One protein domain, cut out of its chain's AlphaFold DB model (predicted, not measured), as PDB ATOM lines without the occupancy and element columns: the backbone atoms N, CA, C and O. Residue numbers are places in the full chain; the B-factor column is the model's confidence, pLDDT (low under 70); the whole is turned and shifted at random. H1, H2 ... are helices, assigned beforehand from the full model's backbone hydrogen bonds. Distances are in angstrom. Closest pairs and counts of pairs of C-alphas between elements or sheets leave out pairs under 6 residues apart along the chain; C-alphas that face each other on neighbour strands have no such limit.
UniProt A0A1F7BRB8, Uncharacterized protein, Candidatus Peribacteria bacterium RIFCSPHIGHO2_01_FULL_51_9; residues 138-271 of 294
ATOM      1  N   LEU A 138     110.174 -22.052 258.001       61.50
ATOM      2  CA  LEU A 138     110.763 -21.988 259.343       61.50
ATOM      3  C   LEU A 138     112.137 -21.300 259.341       61.50
ATOM      4  O   LEU A 138     112.536 -20.737 260.352       61.50
ATOM      5  N   TRP A 139     112.832 -21.302 258.201       69.19
ATOM      6  CA  TRP A 139     114.153 -20.702 258.036       69.19
ATOM      7  C   TRP A 139     114.142 -19.184 257.805       69.19
ATOM      8  O   TRP A 139     115.105 -18.509 258.168       69.19
ATOM      9  N   SER A 140     113.075 -18.615 257.231       79.31
ATOM     10  CA  SER A 140     113.049 -17.182 256.889       79.31
ATOM     11  C   SER A 140     112.793 -16.290 258.105       79.31
ATOM     12  O   SER A 140     113.304 -15.172 258.159       79.31
ATOM     13  N   TRP A 141     112.053 -16.771 259.107       84.12
ATOM     14  CA  TRP A 141     111.745 -15.987 260.306       84.12
ATOM     15  C   TRP A 141     112.941 -15.758 261.247       84.12
ATOM     16  O   TRP A 141     113.164 -14.608 261.641       84.12
ATOM     17  N   PRO A 142     113.764 -16.776 261.577       84.81
ATOM     18  CA  PRO A 142     115.015 -16.562 262.294       84.81
ATOM     19  C   PRO A 142     115.929 -15.588 261.553       84.81
ATOM     20  O   PRO A 142     116.446 -14.664 262.171       84.81
ATOM     21  N   LEU A 143     116.065 -15.724 260.227       86.88
ATOM     22  CA  LEU A 143     116.871 -14.810 259.414       86.88
ATOM     23  C   LEU A 143     116.366 -13.362 259.505       86.88
ATOM     24  O   LEU A 143     117.155 -12.451 259.748       86.88
ATOM     25  N   LEU A 144     115.054 -13.145 259.370       88.44
ATOM     26  CA  LEU A 144     114.441 -11.825 259.546       88.44
ATOM     27  C   LEU A 144     114.637 -11.277 260.963       88.44
ATOM     28  O   LEU A 144     114.802 -10.070 261.122       88.44
ATOM     29  N   THR A 145     114.642 -12.138 261.980       89.75
ATOM     30  CA  THR A 145     114.899 -11.746 263.371       89.75
ATOM     31  C   THR A 145     116.350 -11.318 263.568       89.75
ATOM     32  O   THR A 145     116.591 -10.251 264.126       89.75
ATOM     33  N   TYR A 146     117.319 -12.083 263.060       91.50
ATOM     34  CA  TYR A 146     118.730 -11.689 263.098       91.50
ATOM     35  C   TYR A 146     118.976 -10.384 262.344       91.50
ATOM     36  O   TYR A 146     119.707  -9.529 262.836       91.50
ATOM     37  N   LEU A 147     118.327 -10.194 261.191       90.56
ATOM     38  CA  LEU A 147     118.408  -8.943 260.441       90.56
ATOM     39  C   LEU A 147     117.828  -7.768 261.242       90.56
ATOM     40  O   LEU A 147     118.455  -6.716 261.314       90.56
ATOM     41  N   PHE A 148     116.667  -7.950 261.879       91.31
ATOM     42  CA  PHE A 148     116.047  -6.929 262.727       91.31
ATOM     43  C   PHE A 148     116.954  -6.530 263.897       91.31
ATOM     44  O   PHE A 148     117.203  -5.346 264.119       91.31
ATOM     45  N   VAL A 149     117.497  -7.520 264.612       92.56
ATOM     46  CA  VAL A 149     118.426  -7.300 265.728       92.56
ATOM     47  C   VAL A 149     119.714  -6.639 265.243       92.56
ATOM     48  O   VAL A 149     120.179  -5.693 265.870       92.56
ATOM     49  N   GLY A 150     120.266  -7.073 264.107       90.06
ATOM     50  CA  GLY A 150     121.453  -6.467 263.503       90.06
ATOM     51  C   GLY A 150     121.251  -4.990 263.164       90.06
ATOM     52  O   GLY A 150     122.112  -4.171 263.472       90.06
ATOM     53  N   LEU A 151     120.090  -4.628 262.610       88.44
ATOM     54  CA  LEU A 151     119.727  -3.230 262.356       88.44
ATOM     55  C   LEU A 151     119.602  -2.419 263.653       88.44
ATOM     56  O   LEU A 151     120.055  -1.277 263.697       88.44
ATOM     57  N   ALA A 152     119.027  -3.001 264.710       87.94
ATOM     58  CA  ALA A 152     118.882  -2.330 266.001       87.94
ATOM     59  C   ALA A 152     120.243  -2.117 266.682       87.94
ATOM     60  O   ALA A 152     120.514  -1.049 267.227       87.94
ATOM     61  N   LEU A 153     121.141  -3.100 266.596       88.19
ATOM     62  CA  LEU A 153     122.518  -2.971 267.073       88.19
ATOM     63  C   LEU A 153     123.303  -1.931 266.269       88.19
ATOM     64  O   LEU A 153     124.050  -1.156 266.859       88.19
ATOM     65  N   LEU A 154     123.108  -1.871 264.948       82.94
ATOM     66  CA  LEU A 154     123.728  -0.855 264.101       82.94
ATOM     67  C   LEU A 154     123.242   0.555 264.462       82.94
ATOM     68  O   LEU A 154     124.059   1.466 264.559       82.94
ATOM     69  N   GLN A 155     121.944   0.733 264.729       80.56
ATOM     70  CA  GLN A 155     121.409   1.985 265.272       80.56
ATOM     71  C   GLN A 155     122.106   2.363 266.586       80.56
ATOM     72  O   GLN A 155     122.599   3.482 266.732       80.56
ATOM     73  N   LEU A 156     122.180   1.432 267.543       79.81
ATOM     74  CA  LEU A 156     122.822   1.693 268.833       79.81
ATOM     75  C   LEU A 156     124.309   2.036 268.663       79.81
ATOM     76  O   LEU A 156     124.804   2.927 269.349       79.81
ATOM     77  N   TYR A 157     125.000   1.382 267.726       79.12
ATOM     78  CA  TYR A 157     126.389   1.668 267.379       79.12
ATOM     79  C   TYR A 157     126.567   3.055 266.747       79.12
ATOM     80  O   TYR A 157     127.439   3.808 267.169       79.12
ATOM     81  N   ASN A 158     125.732   3.443 265.782       73.94
ATOM     82  CA  ASN A 158     125.827   4.769 265.165       73.94
ATOM     83  C   ASN A 158     125.597   5.872 266.197       73.94
ATOM     84  O   ASN A 158     126.357   6.835 266.267       73.94
ATOM     85  N   ARG A 159     124.588   5.694 267.056       72.88
ATOM     86  CA  ARG A 159     124.316   6.593 268.182       72.88
ATOM     87  C   ARG A 159     125.498   6.657 269.144       72.88
ATOM     88  O   ARG A 159     125.859   7.741 269.593       72.88
ATOM     89  N   PHE A 160     126.151   5.522 269.394       71.94
ATOM     90  CA  PHE A 160     127.382   5.467 270.175       71.94
ATOM     91  C   PHE A 160     128.520   6.286 269.557       71.94
ATOM     92  O   PHE A 160     129.145   7.076 270.263       71.94
ATOM     93  N   VAL A 161     128.754   6.152 268.250       68.62
ATOM     94  CA  VAL A 161     129.808   6.883 267.525       68.62
ATOM     95  C   VAL A 161     129.544   8.391 267.491       68.62
ATOM     96  O   VAL A 161     130.479   9.174 267.628       68.62
ATOM     97  N   VAL A 162     128.280   8.812 267.379       63.41
ATOM     98  CA  VAL A 162     127.872  10.232 267.435       63.41
ATOM     99  C   VAL A 162     128.019  10.821 268.851       63.41
ATOM    100  O   VAL A 162     127.849  12.019 269.061       63.41
ATOM    101  N   GLY A 163     128.389  10.003 269.838       56.75
ATOM    102  CA  GLY A 163     128.596  10.440 271.212       56.75
ATOM    103  C   GLY A 163     127.301  10.571 272.007       56.75
ATOM    104  O   GLY A 163     127.359  10.920 273.174       56.75
ATOM    105  N   ASP A 164     126.151  10.188 271.457       61.34
ATOM    106  CA  ASP A 164     124.832  10.249 272.103       61.34
ATOM    107  C   ASP A 164     124.705   9.519 273.479       61.34
ATOM    108  O   ASP A 164     123.832   9.910 274.258       61.34
ATOM    109  N   PRO A 165     125.515   8.492 273.858       54.78
ATOM    110  CA  PRO A 165     125.234   7.686 275.057       54.78
ATOM    111  C   PRO A 165     126.033   8.052 276.322       54.78
ATOM    112  O   PRO A 165     125.930   7.341 277.326       54.78
ATOM    113  N   TRP A 166     126.860   9.102 276.315       56.88
ATOM    114  CA  TRP A 166     127.814   9.355 277.401       56.88
ATOM    115  C   TRP A 166     127.386  10.466 278.358       56.88
ATOM    116  O   TRP A 166     126.787  11.463 277.971       56.88
ATOM    117  N   LEU A 167     127.795  10.351 279.629       57.97
ATOM    118  CA  LEU A 167     127.607  11.423 280.620       57.97
ATOM    119  C   LEU A 167     128.176  12.770 280.127       57.97
ATOM    120  O   LEU A 167     127.649  13.822 280.477       57.97
ATOM    121  N   SER A 168     129.235  12.727 279.312       51.50
ATOM    122  CA  SER A 168     129.914  13.893 278.740       51.50
ATOM    123  C   SER A 168     129.109  14.627 277.662       51.50
ATOM    124  O   SER A 168     129.347  15.812 277.451       51.50
ATOM    125  N   THR A 169     128.150  13.974 277.001       55.91
ATOM    126  CA  THR A 169     127.335  14.564 275.922       55.91
ATOM    127  C   THR A 169     125.933  14.958 276.365       55.91
ATOM    128  O   THR A 169     125.223  15.646 275.630       55.91
ATOM    129  N   VAL A 170     125.559  14.639 277.607       61.56
ATOM    130  CA  VAL A 170     124.297  15.090 278.208       61.56
ATOM    131  C   VAL A 170     124.190  16.615 278.234       61.56
ATOM    132  O   VAL A 170     123.090  17.140 278.120       61.56
ATOM    133  N   THR A 171     125.296  17.357 278.329       63.47
ATOM    134  CA  THR A 171     125.265  18.829 278.254       63.47
ATOM    135  C   THR A 171     124.809  19.314 276.874       63.47
ATOM    136  O   THR A 171     123.868  20.097 276.791       63.47
ATOM    137  N   TRP A 172     125.381  18.762 275.798       61.03
ATOM    138  CA  TRP A 172     124.971  19.047 274.416       61.03
ATOM    139  C   TRP A 172     123.506  18.654 274.159       61.03
ATOM    140  O   TRP A 172     122.753  19.400 273.535       61.03
ATOM    141  N   GLN A 173     123.066  17.517 274.707       58.66
ATOM    142  CA  GLN A 173     121.673  17.073 274.610       58.66
ATOM    143  C   GLN A 173     120.708  17.933 275.426       58.66
ATOM    144  O   GLN A 173     119.583  18.144 274.987       58.66
ATOM    145  N   ARG A 174     121.103  18.430 276.605       67.50
ATOM    146  CA  ARG A 174     120.289  19.362 277.409       67.50
ATOM    147  C   ARG A 174     120.042  20.653 276.639       67.50
ATOM    148  O   ARG A 174     118.912  21.133 276.618       67.50
ATOM    149  N   GLU A 175     121.078  21.170 275.989       65.31
ATOM    150  CA  GLU A 175     120.997  22.354 275.135       65.31
ATOM    151  C   GLU A 175     120.089  22.101 273.924       65.31
ATOM    152  O   GLU A 175     119.161  22.874 273.694       65.31
ATOM    153  N   HIS A 176     120.250  20.967 273.233       62.75
ATOM    154  CA  HIS A 176     119.367  20.569 272.126       62.75
ATOM    155  C   HIS A 176     117.916  20.351 272.569       62.75
ATOM    156  O   HIS A 176     116.985  20.772 271.888       62.75
ATOM    157  N   LEU A 177     117.685  19.708 273.717       63.41
ATOM    158  CA  LEU A 177     116.334  19.456 274.218       63.41
ATOM    159  C   LEU A 177     115.645  20.761 274.632       63.41
ATOM    160  O   LEU A 177     114.434  20.898 274.463       63.41
ATOM    161  N   ALA A 178     116.403  21.742 275.127       63.53
ATOM    162  CA  ALA A 178     115.898  23.080 275.400       63.53
ATOM    163  C   ALA A 178     115.564  23.840 274.102       63.53
ATOM    164  O   ALA A 178     114.440  24.338 273.985       63.53
ATOM    165  N   ALA A 179     116.485  23.870 273.132       59.31
ATOM    166  CA  ALA A 179     116.412  24.714 271.936       59.31
ATOM    167  C   ALA A 179     115.600  24.116 270.768       59.31
ATOM    168  O   ALA A 179     114.725  24.792 270.232       59.31
ATOM    169  N   ASP A 180     115.831  22.850 270.412       53.78
ATOM    170  CA  ASP A 180     115.493  22.313 269.081       53.78
ATOM    171  C   ASP A 180     114.438  21.198 269.092       53.78
ATOM    172  O   ASP A 180     113.918  20.815 268.044       53.78
ATOM    173  N   VAL A 181     114.085  20.674 270.272       55.62
ATOM    174  CA  VAL A 181     113.165  19.533 270.392       55.62
ATOM    175  C   VAL A 181     111.735  19.987 270.663       55.62
ATOM    176  O   VAL A 181     111.437  20.596 271.702       55.62
ATOM    177  N   MET A 182     110.820  19.629 269.757       53.69
ATOM    178  CA  MET A 182     109.388  19.635 270.051       53.69
ATOM    179  C   MET A 182     109.038  18.377 270.856       53.69
ATOM    180  O   MET A 182     109.603  17.306 270.654       53.69
ATOM    181  N   SER A 183     108.107  18.498 271.796       58.75
ATOM    182  CA  SER A 183     107.487  17.360 272.482       58.75
ATOM    183  C   SER A 183     105.982  17.462 272.298       58.75
ATOM    184  O   SER A 183     105.469  18.560 272.074       58.75
ATOM    185  N   ILE A 184     105.269  16.340 272.440       61.81
ATOM    186  CA  ILE A 184     103.804  16.297 272.307       61.81
ATOM    187  C   ILE A 184     103.149  17.282 273.274       61.81
ATOM    188  O   ILE A 184     102.092  17.834 272.972       61.81
ATOM    189  N   HIS A 185     103.779  17.520 274.430       69.00
ATOM    190  CA  HIS A 185     103.251  18.425 275.434       69.00
ATOM    191  C   HIS A 185     104.348  19.264 276.114       69.00
ATOM    192  O   HIS A 185     105.334  18.697 276.600       69.00
ATOM    193  N   PRO A 186     104.164  20.592 276.271       70.00
ATOM    194  CA  PRO A 186     105.123  21.457 276.965       70.00
ATOM    195  C   PRO A 186     105.424  21.017 278.404       70.00
ATOM    196  O   PRO A 186     106.573  21.042 278.831       70.00
ATOM    197  N   LEU A 187     104.413  20.546 279.149       76.50
ATOM    198  CA  LEU A 187     104.630  20.025 280.509       76.50
ATOM    199  C   LEU A 187     105.492  18.757 280.528       76.50
ATOM    200  O   LEU A 187     106.297  18.603 281.440       76.50
ATOM    201  N   TRP A 188     105.362  17.873 279.530       78.25
ATOM    202  CA  TRP A 188     106.212  16.683 279.433       78.25
ATOM    203  C   TRP A 188     107.659  17.082 279.151       78.25
ATOM    204  O   TRP A 188     108.561  16.645 279.861       78.25
ATOM    205  N   LYS A 189     107.872  17.997 278.196       71.12
ATOM    206  CA  LYS A 189     109.190  18.590 277.929       71.12
ATOM    207  C   LYS A 189     109.806  19.181 279.199       71.12
ATOM    208  O   LYS A 189     110.938  18.851 279.532       71.12
ATOM    209  N   ASN A 190     109.054  19.992 279.943       76.19
ATOM    210  CA  ASN A 190     109.533  20.620 281.177       76.19
ATOM    211  C   ASN A 190     109.830  19.603 282.284       76.19
ATOM    212  O   ASN A 190     110.806  19.759 283.009       76.19
ATOM    213  N   PHE A 191     109.024  18.548 282.401       81.06
ATOM    214  CA  PHE A 191     109.264  17.460 283.344       81.06
ATOM    215  C   PHE A 191     110.551  16.693 283.013       81.06
ATOM    216  O   PHE A 191     111.391  16.492 283.891       81.06
ATOM    217  N   ILE A 192     110.751  16.324 281.744       76.94
ATOM    218  CA  ILE A 192     111.976  15.653 281.296       76.94
ATOM    219  C   ILE A 192     113.191  16.567 281.458       76.94
ATOM    220  O   ILE A 192     114.220  16.111 281.947       76.94
ATOM    221  N   LEU A 193     113.069  17.859 281.135       74.12
ATOM    222  CA  LEU A 193     114.113  18.846 281.412       74.12
ATOM    223  C   LEU A 193     114.424  18.901 282.906       74.12
ATOM    224  O   LEU A 193     115.593  18.850 283.272       74.12
ATOM    225  N   ALA A 194     113.417  18.964 283.777       79.00
ATOM    226  CA  ALA A 194     113.631  18.999 285.220       79.00
ATOM    227  C   ALA A 194     114.415  17.769 285.697       79.00
ATOM    228  O   ALA A 194     115.409  17.933 286.399       79.00
ATOM    229  N   ILE A 195     114.043  16.561 285.254       79.50
ATOM    230  CA  ILE A 195     114.786  15.324 285.550       79.50
ATOM    231  C   ILE A 195     116.209  15.395 284.995       79.50
ATOM    232  O   ILE A 195     117.161  15.083 285.709       79.50
ATOM    233  N   ALA A 196     116.374  15.831 283.746       72.75
ATOM    234  CA  ALA A 196     117.673  15.926 283.096       72.75
ATOM    235  C   ALA A 196     118.618  16.886 283.833       72.75
ATOM    236  O   ALA A 196     119.821  16.630 283.845       72.75
ATOM    237  N   HIS A 197     118.100  17.940 284.476       73.75
ATOM    238  CA  HIS A 197     118.868  18.885 285.299       73.75
ATOM    239  C   HIS A 197     119.199  18.361 286.706       73.75
ATOM    240  O   HIS A 197     120.073  18.919 287.372       73.75
ATOM    241  N   MET A 198     118.556  17.287 287.177       81.62
ATOM    242  CA  MET A 198     118.898  16.682 288.465       81.62
ATOM    243  C   MET A 198     120.259  15.982 288.408       81.62
ATOM    244  O   MET A 198     120.687  15.472 287.373       81.62
ATOM    245  N   ARG A 199     120.921  15.871 289.568       79.50
ATOM    246  CA  ARG A 199     122.242  15.228 289.714       79.50
ATOM    247  C   ARG A 199     122.283  13.783 289.194       79.50
ATOM    248  O   ARG A 199     123.333  13.311 288.772       79.50
ATOM    249  N   TRP A 200     121.145  13.092 289.221       78.75
ATOM    250  CA  TRP A 200     120.971  11.713 288.760       78.75
ATOM    251  C   TRP A 200     120.397  11.605 287.337       78.75
ATOM    252  O   TRP A 200     120.433  10.521 286.756       78.75
ATOM    253  N   GLY A 201     119.937  12.711 286.738       71.75
ATOM    254  CA  GLY A 201     119.360  12.734 285.390       71.75
ATOM    255  C   GLY A 201     120.314  12.200 284.323       71.75
ATOM    256  O   GLY A 201     119.912  11.422 283.464       71.75
ATOM    257  N   THR A 202     121.602  12.523 284.443       69.56
ATOM    258  CA  THR A 202     122.669  12.036 283.557       69.56
ATOM    259  C   THR A 202     122.789  10.504 283.582       69.56
ATOM    260  O   THR A 202     122.982   9.874 282.544       69.56
ATOM    261  N   TYR A 203     122.624   9.885 284.757       75.75
ATOM    262  CA  TYR A 203     122.702   8.430 284.920       75.75
ATOM    263  C   TYR A 203     121.440   7.727 284.428       75.75
ATOM    264  O   TYR A 203     121.544   6.684 283.791       75.75
ATOM    265  N   LEU A 204     120.257   8.301 284.677       76.12
ATOM    266  CA  LEU A 204     119.004   7.792 284.112       76.12
ATOM    267  C   LEU A 204     119.033   7.793 282.585       76.12
ATOM    268  O   LEU A 204     118.542   6.860 281.950       76.12
ATOM    269  N   TRP A 205     119.634   8.830 282.007       71.06
ATOM    270  CA  TRP A 205     119.770   8.948 280.569       71.06
ATOM    271  C   TRP A 205     120.661   7.853 279.990       71.06
ATOM    272  O   TRP A 205     120.217   7.085 279.139       71.06
ATOM    273  N   ALA A 206     121.876   7.709 280.523       73.00
ATOM    274  CA  ALA A 206     122.784   6.637 280.128       73.00
ATOM    275  C   ALA A 206     122.146   5.251 280.335       73.00
ATOM    276  O   ALA A 206     122.248   4.379 279.473       73.00
ATOM    277  N   ALA A 207     121.427   5.050 281.444       77.44
ATOM    278  CA  ALA A 207     120.718   3.806 281.727       77.44
ATOM    279  C   ALA A 207     119.660   3.474 280.667       77.44
ATOM    280  O   ALA A 207     119.537   2.310 280.293       77.44
ATOM    281  N   SER A 208     118.935   4.465 280.135       77.81
ATOM    282  CA  SER A 208     117.926   4.232 279.091       77.81
ATOM    283  C   SER A 208     118.506   3.543 277.849       77.81
ATOM    284  O   SER A 208     117.875   2.646 277.287       77.81
ATOM    285  N   TRP A 209     119.745   3.878 277.482       76.25
ATOM    286  CA  TRP A 209     120.458   3.272 276.362       76.25
ATOM    287  C   TRP A 209     120.922   1.844 276.668       76.25
ATOM    288  O   TRP A 209     120.695   0.932 275.873       76.25
ATOM    289  N   TRP A 210     121.496   1.608 277.854       82.75
ATOM    290  CA  TRP A 210     121.880   0.257 278.287       82.75
ATOM    291  C   TRP A 210     120.676  -0.682 278.377       82.75
ATOM    292  O   TRP A 210     120.782  -1.855 278.024       82.75
ATOM    293  N   ILE A 211     119.516  -0.161 278.789       88.12
ATOM    294  CA  ILE A 211     118.259  -0.910 278.789       88.12
ATOM    295  C   ILE A 211     117.842  -1.243 277.351       88.12
ATOM    296  O   ILE A 211     117.476  -2.389 277.095       88.12
ATOM    297  N   GLN A 212     117.926  -0.303 276.400       86.88
ATOM    298  CA  GLN A 212     117.643  -0.593 274.988       86.88
ATOM    299  C   GLN A 212     118.570  -1.682 274.439       86.88
ATOM    300  O   GLN A 212     118.077  -2.661 273.879       86.88
ATOM    301  N   LEU A 213     119.884  -1.571 274.660       88.94
ATOM    302  CA  LEU A 213     120.858  -2.582 274.246       88.94
ATOM    303  C   LEU A 213     120.540  -3.953 274.853       88.94
ATOM    304  O   LEU A 213     120.471  -4.951 274.134       88.94
ATOM    305  N   ALA A 214     120.291  -4.002 276.163       91.81
ATOM    306  CA  ALA A 214     119.930  -5.231 276.856       91.81
ATOM    307  C   ALA A 214     118.650  -5.852 276.280       91.81
ATOM    308  O   ALA A 214     118.589  -7.066 276.094       91.81
ATOM    309  N   CYS A 215     117.645  -5.039 275.944       93.12
ATOM    310  CA  CYS A 215     116.416  -5.554 275.353       93.12
ATOM    311  C   CYS A 215     116.611  -6.033 273.909       93.12
ATOM    312  O   CYS A 215     116.052  -7.068 273.553       93.12
ATOM    313  N   VAL A 216     117.424  -5.348 273.096       92.81
ATOM    314  CA  VAL A 216     117.772  -5.784 271.730       92.81
ATOM    315  C   VAL A 216     118.486  -7.133 271.761       92.81
ATOM    316  O   VAL A 216     118.084  -8.052 271.051       92.81
ATOM    317  N   LEU A 217     119.487  -7.299 272.631       93.38
ATOM    318  CA  LEU A 217     120.154  -8.590 272.838       93.38
ATOM    319  C   LEU A 217     119.184  -9.640 273.402       93.38
ATOM    320  O   LEU A 217     119.209 -10.806 273.008       93.38
ATOM    321  N   GLY A 218     118.267  -9.215 274.271       92.50
ATOM    322  CA  GLY A 218     117.196 -10.031 274.829       92.50
ATOM    323  C   GLY A 218     116.246 -10.633 273.784       92.50
ATOM    324  O   GLY A 218     115.698 -11.713 274.027       92.50
ATOM    325  N   LEU A 219     116.097 -10.015 272.602       91.94
ATOM    326  CA  LEU A 219     115.313 -10.563 271.483       91.94
ATOM    327  C   LEU A 219     115.879 -11.881 270.933       91.94
ATOM    328  O   LEU A 219     115.144 -12.648 270.312       91.94
ATOM    329  N   LEU A 220     117.155 -12.180 271.191       92.31
ATOM    330  CA  LEU A 220     117.802 -13.438 270.803       92.31
ATOM    331  C   LEU A 220     117.622 -14.556 271.843       92.31
ATOM    332  O   LEU A 220     118.153 -15.653 271.684       92.31
ATOM    333  N   THR A 221     116.887 -14.297 272.926       91.75
ATOM    334  CA  THR A 221     116.716 -15.240 274.039       91.75
ATOM    335  C   THR A 221     115.329 -15.884 274.052       91.75
ATOM    336  O   THR A 221     114.409 -15.490 273.332       91.75
ATOM    337  N   ARG A 222     115.118 -16.843 274.964       87.44
ATOM    338  CA  ARG A 222     113.786 -17.419 275.225       87.44
ATOM    339  C   ARG A 222     112.741 -16.392 275.692       87.44
ATOM    340  O   ARG A 222     111.551 -16.648 275.556       87.44
ATOM    341  N   PHE A 223     113.166 -15.239 276.217       89.25
ATOM    342  CA  PHE A 223     112.292 -14.175 276.737       89.25
ATOM    343  C   PHE A 223     112.023 -13.054 275.722       89.25
ATOM    344  O   PHE A 223     111.557 -11.974 276.083       89.25
ATOM    345  N   ARG A 224     112.308 -13.299 274.441       90.50
ATOM    346  CA  ARG A 224     112.240 -12.309 273.357       90.50
ATOM    347  C   ARG A 224     110.937 -11.505 273.259       90.50
ATOM    348  O   ARG A 224     110.988 -10.322 272.948       90.50
ATOM    349  N   LEU A 225     109.779 -12.088 273.587       89.50
ATOM    350  CA  LEU A 225     108.505 -11.350 273.612       89.50
ATOM    351  C   LEU A 225     108.459 -10.284 274.711       89.50
ATOM    352  O   LEU A 225     108.015  -9.165 274.461       89.50
ATOM    353  N   SER A 226     108.934 -10.611 275.915       91.19
ATOM    354  CA  SER A 226     108.977  -9.673 277.041       91.19
ATOM    355  C   SER A 226     109.919  -8.510 276.741       91.19
ATOM    356  O   SER A 226     109.554  -7.354 276.934       91.19
ATOM    357  N   PHE A 227     111.099  -8.806 276.192       93.44
ATOM    358  CA  PHE A 227     112.049  -7.775 275.777       93.44
ATOM    359  C   PHE A 227     111.509  -6.892 274.647       93.44
ATOM    360  O   PHE A 227     111.701  -5.679 274.676       93.44
ATOM    361  N   SER A 228     110.775  -7.466 273.693       90.94
ATOM    362  CA  SER A 228     110.127  -6.701 272.625       90.94
ATOM    363  C   SER A 228     109.040  -5.760 273.146       90.94
ATOM    364  O   SER A 228     108.990  -4.602 272.735       90.94
ATOM    365  N   ALA A 229     108.226  -6.204 274.110       91.25
ATOM    366  CA  ALA A 229     107.234  -5.348 274.756       91.25
ATOM    367  C   ALA A 229     107.889  -4.149 275.464       91.25
ATOM    368  O   ALA A 229     107.435  -3.015 275.316       91.25
ATOM    369  N   ILE A 230     108.997  -4.383 276.177       91.88
ATOM    370  CA  ILE A 230     109.766  -3.312 276.825       91.88
ATOM    371  C   ILE A 230     110.343  -2.351 275.773       91.88
ATOM    372  O   ILE A 230     110.227  -1.138 275.939       91.88
ATOM    373  N   LEU A 231     110.893  -2.859 274.662       91.06
ATOM    374  CA  LEU A 231     111.393  -2.023 273.561       91.06
ATOM    375  C   LEU A 231     110.310  -1.130 272.962       91.06
ATOM    376  O   LEU A 231     110.571   0.043 272.722       91.06
ATOM    377  N   ILE A 232     109.097  -1.642 272.748       90.00
ATOM    378  CA  ILE A 232     107.968  -0.841 272.247       90.00
ATOM    379  C   ILE A 232     107.675   0.321 273.200       90.00
ATOM    380  O   ILE A 232     107.552   1.459 272.748       90.00
ATOM    381  N   CYS A 233     107.622   0.062 274.509       88.62
ATOM    382  CA  CYS A 233     107.432   1.111 275.510       88.62
ATOM    383  C   CYS A 233     108.554   2.158 275.459       88.62
ATOM    384  O   CYS A 233     108.278   3.356 275.505       88.62
ATOM    385  N   LEU A 234     109.809   1.724 275.316       86.38
ATOM    386  CA  LEU A 234     110.958   2.626 275.211       86.38
ATOM    387  C   LEU A 234     110.913   3.471 273.935       86.38
ATOM    388  O   LEU A 234     111.140   4.677 274.008       86.38
ATOM    389  N   TRP A 235     110.568   2.882 272.786       84.31
ATOM    390  CA  TRP A 235     110.399   3.618 271.530       84.31
ATOM    391  C   TRP A 235     109.276   4.643 271.618       84.31
ATOM    392  O   TRP A 235     109.433   5.775 271.168       84.31
ATOM    393  N   PHE A 236     108.165   4.274 272.247       83.62
ATOM    394  CA  PHE A 236     107.043   5.177 272.455       83.62
ATOM    395  C   PHE A 236     107.424   6.369 273.347       83.62
ATOM    396  O   PHE A 236     107.189   7.518 272.973       83.62
ATOM    397  N   LEU A 237     108.094   6.113 274.478       78.81
ATOM    398  CA  LEU A 237     108.615   7.155 275.369       78.81
ATOM    399  C   LEU A 237     109.643   8.053 274.672       78.81
ATOM    400  O   LEU A 237     109.651   9.268 274.888       78.81
ATOM    401  N   HIS A 238     110.487   7.471 273.818       76.19
ATOM    402  CA  HIS A 238     111.454   8.220 273.027       76.19
ATOM    403  C   HIS A 238     110.751   9.170 272.051       76.19
ATOM    404  O   HIS A 238     111.064  10.353 272.053       76.19
ATOM    405  N   ILE A 239     109.748   8.707 271.293       74.94
ATOM    406  CA  ILE A 239     108.960   9.553 270.373       74.94
ATOM    407  C   ILE A 239     108.221  10.668 271.128       74.94
ATOM    408  O   ILE A 239     108.178  11.806 270.670       74.94
ATOM    409  N   TRP A 240     107.641  10.357 272.289       73.56
ATOM    410  CA  TRP A 240     106.954  11.343 273.133       73.56
ATOM    411  C   TRP A 240     107.882  12.458 273.620       73.56
ATOM    412  O   TRP A 240     107.490  13.627 273.703       73.56
ATOM    413  N   THR A 241     109.117  12.089 273.946       70.69
ATOM    414  CA  THR A 241     110.135  13.007 274.463       70.69
ATOM    415  C   THR A 241     110.806  13.801 273.344       70.69
ATOM    416  O   THR A 241     111.008  15.002 273.490       70.69
ATOM    417  N   TRP A 242     111.085  13.145 272.217       64.50
ATOM    418  CA  TRP A 242     111.770  13.687 271.050       64.50
ATOM    419  C   TRP A 242     110.827  13.696 269.848       64.50
ATOM    420  O   TRP A 242     110.970  12.889 268.926       64.50
ATOM    421  N   MET A 243     109.881  14.636 269.805       49.81
ATOM    422  CA  MET A 243     109.202  14.948 268.546       49.81
ATOM    423  C   MET A 243     110.089  15.848 267.688       49.81
ATOM    424  O   MET A 243     109.689  16.936 267.281       49.81
ATOM    425  N   ASN A 244     111.304  15.417 267.366       46.75
ATOM    426  CA  ASN A 244     111.959  16.033 266.226       46.75
ATOM    427  C   ASN A 244     111.180  15.594 264.989       46.75
ATOM    428  O   ASN A 244     111.224  14.425 264.604       46.75
ATOM    429  N   GLY A 245     110.483  16.539 264.345       35.94
ATOM    430  CA  GLY A 245     109.791  16.313 263.069       35.94
ATOM    431  C   GLY A 245     110.706  15.755 261.967       35.94
ATOM    432  O   GLY A 245     110.228  15.291 260.937       35.94
ATOM    433  N   ILE A 246     112.020  15.756 262.209       37.62
ATOM    434  CA  ILE A 246     113.083  15.327 261.304       37.62
ATOM    435  C   ILE A 246     113.363  13.814 261.375       37.62
ATOM    436  O   ILE A 246     113.804  13.243 260.380       37.62
ATOM    437  N   THR A 247     113.067  13.103 262.468       52.88
ATOM    438  CA  THR A 247     113.430  11.674 262.571       52.88
ATOM    439  C   THR A 247     112.207  10.776 262.637       52.88
ATOM    440  O   THR A 247     111.887  10.159 263.651       52.88
ATOM    441  N   SER A 248     111.584  10.617 261.472       59.25
ATOM    442  CA  SER A 248     110.601   9.573 261.145       59.25
ATOM    443  C   SER A 248     111.077   8.135 261.481       59.25
ATOM    444  O   SER A 248     110.282   7.196 261.519       59.25
ATOM    445  N   GLN A 249     112.367   7.983 261.804       68.44
ATOM    446  CA  GLN A 249     113.038   6.808 262.365       68.44
ATOM    447  C   GLN A 249     112.352   6.250 263.622       68.44
ATOM    448  O   GLN A 249     112.100   5.049 263.677       68.44
ATOM    449  N   GLY A 250     112.018   7.088 264.615       75.50
ATOM    450  CA  GLY A 250     111.460   6.611 265.890       75.50
ATOM    451  C   GLY A 250     110.106   5.918 265.709       75.50
ATOM    452  O   GLY A 250     109.896   4.803 266.183       75.50
ATOM    453  N   VAL A 251     109.215   6.543 264.931       78.62
ATOM    454  CA  VAL A 251     107.905   5.973 264.573       78.62
ATOM    455  C   VAL A 251     108.075   4.657 263.817       78.62
ATOM    456  O   VAL A 251     107.375   3.687 264.098       78.62
ATOM    457  N   LEU A 252     109.032   4.589 262.892       83.06
ATOM    458  CA  LEU A 252     109.280   3.376 262.124       83.06
ATOM    459  C   LEU A 252     109.820   2.231 262.998       83.06
ATOM    460  O   LEU A 252     109.407   1.089 262.806       83.06
ATOM    461  N   TRP A 253     110.673   2.523 263.986       86.31
ATOM    462  CA  TRP A 253     111.143   1.546 264.976       86.31
ATOM    463  C   TRP A 253     110.017   0.990 265.838       86.31
ATOM    464  O   TRP A 253     109.936  -0.227 266.033       86.31
ATOM    465  N   LEU A 254     109.112   1.857 266.300       87.12
ATOM    466  CA  LEU A 254     107.918   1.440 267.031       87.12
ATOM    467  C   LEU A 254     107.071   0.479 266.184       87.12
ATOM    468  O   LEU A 254     106.716  -0.607 266.642       87.12
ATOM    469  N   LEU A 255     106.795   0.852 264.930       87.44
ATOM    470  CA  LEU A 255     105.994   0.043 264.011       87.44
ATOM    471  C   LEU A 255     106.673  -1.288 263.668       87.44
ATOM    472  O   LEU A 255     106.015  -2.326 263.700       87.44
ATOM    473  N   ALA A 256     107.977  -1.286 263.389       89.69
ATOM    474  CA  ALA A 256     108.729  -2.497 263.071       89.69
ATOM    475  C   ALA A 256     108.782  -3.465 264.261       89.69
ATOM    476  O   ALA A 256     108.481  -4.648 264.100       89.69
ATOM    477  N   THR A 257     109.075  -2.957 265.463       90.00
ATOM    478  CA  THR A 257     109.099  -3.771 266.690       90.00
ATOM    479  C   THR A 257     107.718  -4.358 266.980       90.00
ATOM    480  O   THR A 257     107.607  -5.534 267.316       90.00
ATOM    481  N   PHE A 258     106.652  -3.576 266.788       88.88
ATOM    482  CA  PHE A 258     105.279  -4.043 266.970       88.88
ATOM    483  C   PHE A 258     104.878  -5.130 265.960       88.88
ATOM    484  O   PHE A 258     104.295  -6.148 266.350       88.88
ATOM    485  N   VAL A 259     105.223  -4.965 264.674       88.50
ATOM    486  CA  VAL A 259     105.039  -6.010 263.649       88.50
ATOM    487  C   VAL A 259     105.786  -7.281 264.044       88.50
ATOM    488  O   VAL A 259     105.192  -8.360 264.028       88.50
ATOM    489  N   TRP A 260     107.058  -7.150 264.431       90.94
ATOM    490  CA  TRP A 260     107.898  -8.278 264.821       90.94
ATOM    491  C   TRP A 260     107.313  -9.035 266.022       90.94
ATOM    492  O   TRP A 260     107.116 -10.245 265.946       90.94
ATOM    493  N   MET A 261     106.948  -8.318 267.093       89.69
ATOM    494  CA  MET A 261     106.362  -8.895 268.309       89.69
ATOM    495  C   MET A 261     105.079  -9.668 268.006       89.69
ATOM    496  O   MET A 261     104.862 -10.764 268.524       89.69
ATOM    497  N   THR A 262     104.222  -9.087 267.164       84.81
ATOM    498  CA  THR A 262     102.933  -9.682 266.812       84.81
ATOM    499  C   THR A 262     103.125 -10.995 266.057       84.81
ATOM    500  O   THR A 262     102.438 -11.974 266.348       84.81
ATOM    501  N   GLU A 263     104.057 -11.037 265.105       84.38
ATOM    502  CA  GLU A 263     104.352 -12.249 264.338       84.38
ATOM    503  C   GLU A 263     105.044 -13.313 265.207       84.38
ATOM    504  O   GLU A 263     104.650 -14.478 265.179       84.38
ATOM    505  N   GLU A 264     106.001 -12.925 266.054       87.12
ATOM    506  CA  GLU A 264     106.660 -13.838 266.999       87.12
ATOM    507  C   GLU A 264     105.638 -14.504 267.934       87.12
ATOM    508  O   GLU A 264     105.660 -15.722 268.130       87.12
ATOM    509  N   TYR A 265     104.685 -13.733 268.465       84.81
ATOM    510  CA  TYR A 265     103.606 -14.265 269.298       84.81
ATOM    511  C   TYR A 265     102.742 -15.282 268.538       84.81
ATOM    512  O   TYR A 265     102.384 -16.333 269.077       84.81
ATOM    513  N   GLN A 266     102.432 -15.009 267.268       80.44
ATOM    514  CA  GLN A 266     101.676 -15.933 266.423       80.44
ATOM    515  C   GLN A 266     102.439 -17.234 266.175       80.44
ATOM    516  O   GLN A 266     101.856 -18.311 266.310       80.44
ATOM    517  N   GLN A 267     103.735 -17.162 265.873       80.00
ATOM    518  CA  GLN A 267     104.553 -18.353 265.653       80.00
ATOM    519  C   GLN A 267     104.694 -19.213 266.908       80.00
ATOM    520  O   GLN A 267     104.561 -20.433 266.830       80.00
ATOM    521  N   GLN A 268     104.887 -18.600 268.078       80.50
ATOM    522  CA  GLN A 268     104.942 -19.346 269.336       80.50
ATOM    523  C   GLN A 268     103.623 -20.065 269.639       80.50
ATOM    524  O   GLN A 268     103.641 -21.206 270.096       80.50
ATOM    525  N   ASN A 269     102.478 -19.440 269.353       76.81
ATOM    526  CA  ASN A 269     101.172 -20.073 269.545       76.81
ATOM    527  C   ASN A 269     100.901 -21.196 268.540       76.81
ATOM    528  O   ASN A 269     100.361 -22.233 268.922       76.81
ATOM    529  N   LEU A 270     101.317 -21.029 267.280       73.25
ATOM    530  CA  LEU A 270     101.252 -22.096 266.280       73.25
ATOM    531  C   LEU A 270     102.077 -23.308 266.727       73.25
ATOM    532  O   LEU A 270     101.546 -24.416 266.743       73.25
ATOM    533  N   ASN A 271     103.312 -23.088 267.180       70.75
ATOM    534  CA  ASN A 271     104.204 -24.153 267.645       70.75
ATOM    535  C   ASN A 271     103.691 -24.864 268.910       70.75
ATOM    536  O   ASN A 271     103.871 -26.069 269.058       70.75
TER     537      ASN A 271
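AT A GLANCE: This is residues 138 to 271 of the 294 residues of an uncharacterized protein of Candidatus Peribacteria bacterium RIFCSPHIGHO2_01_FULL_51_9 (UniProt A0A1F7BRB8). Four long helices, H6, H5, H4 and H1, stand in an up-and-down bundle, and a short helical hairpin of H2 and H3 crosses one end of it, where H4 begins and H5 ends. The bundle is only loosely closed: H6 touches H5, H5 touches H4 and H4 touches H1, while H1 and H6 come close without clearly touching. The printed part has 134 residues, with six named helices in the order H1 to H6 and no named strand; its class is all helix. It is compact by its radius of gyration of the C-alphas, 16.2 A, yet elongated in outline, with spans of 49 by 27 by 24 A.

IN THESE COORDINATES: H6, the longest helix, holds residues 249 to 271 and measures 32.6 A from first to last C-alpha, ending at (104.204, -24.153, 267.645). H5 holds residues 224 to 241, 25.4 A, and H4 residues 201 to 218, 25.2 A. H1 holds residues 140 to 161, 31.2 A, and begins with C-alpha 140 at (113.049, -17.182, 256.889). H2 is residues 170 to 179, with C-alpha 170 at (124.297, 15.090, 278.208), and H3 is residues 186 to 197.

HOW THE PARTS SIT: In the bundle of H1, H4, H5 and H6, each helix runs against the one before it. H5 and H6, a helical hairpin, touch at a shallow tilt of 19 degrees; their closest C-alphas, of Trp 235 and Leu 254, are 5.6 A apart. H4 and H5, also a hairpin, touch at 36 degrees, only just a steep tilt, with residues 212 to 218 alone of H4; the closest C-alphas are those of Cys 215 and Phe 227, 4.9 A. H1 touches H4 with residues 149 to 156 alone, at a shallow tilt of 23 degrees; the closest C-alphas, of Val 149 and Val 216, are 6.2 A apart. H1 and H6 are close but not clearly touching, with the C-alphas of Thr 145 and Trp 260 7.9 A apart. H1 and H5 are apart, as are H4 and H6. H3 and H5 only just touch, with 3 pairs of C-alphas within 8 A, about perpendicular at 74 degrees; the closest are those of Lys 189 and Thr 241, 6.6 A. H3 and H4 touch only at the corner, and only just, with 3 pairs; the closest C-alphas are those of Ile 195 and Gly 201, 5.3 A. H2 and H3 touch as a hairpin at 22 degrees, a shallow tilt, with the closest C-alphas, of Arg 174 and Ala 196, 7.1 A apart. Each O i to N i+4 pair is within hydrogen-bond range in H1, H2, H3, H5 and H6, and 13 of 14 are in H4.

THE WHOLE: The C-alphas of Ala 179 and Asn 271, the two farthest apart, are 50.6 A apart. The printed part has no cut. No link is long; those from H3 to H4 and from H4 to H5 are tight. The mean pLDDT of the printed part is 76.7, and it is under 70 at residues 138 to 139, 161 to 185, 202 and 242 to 249.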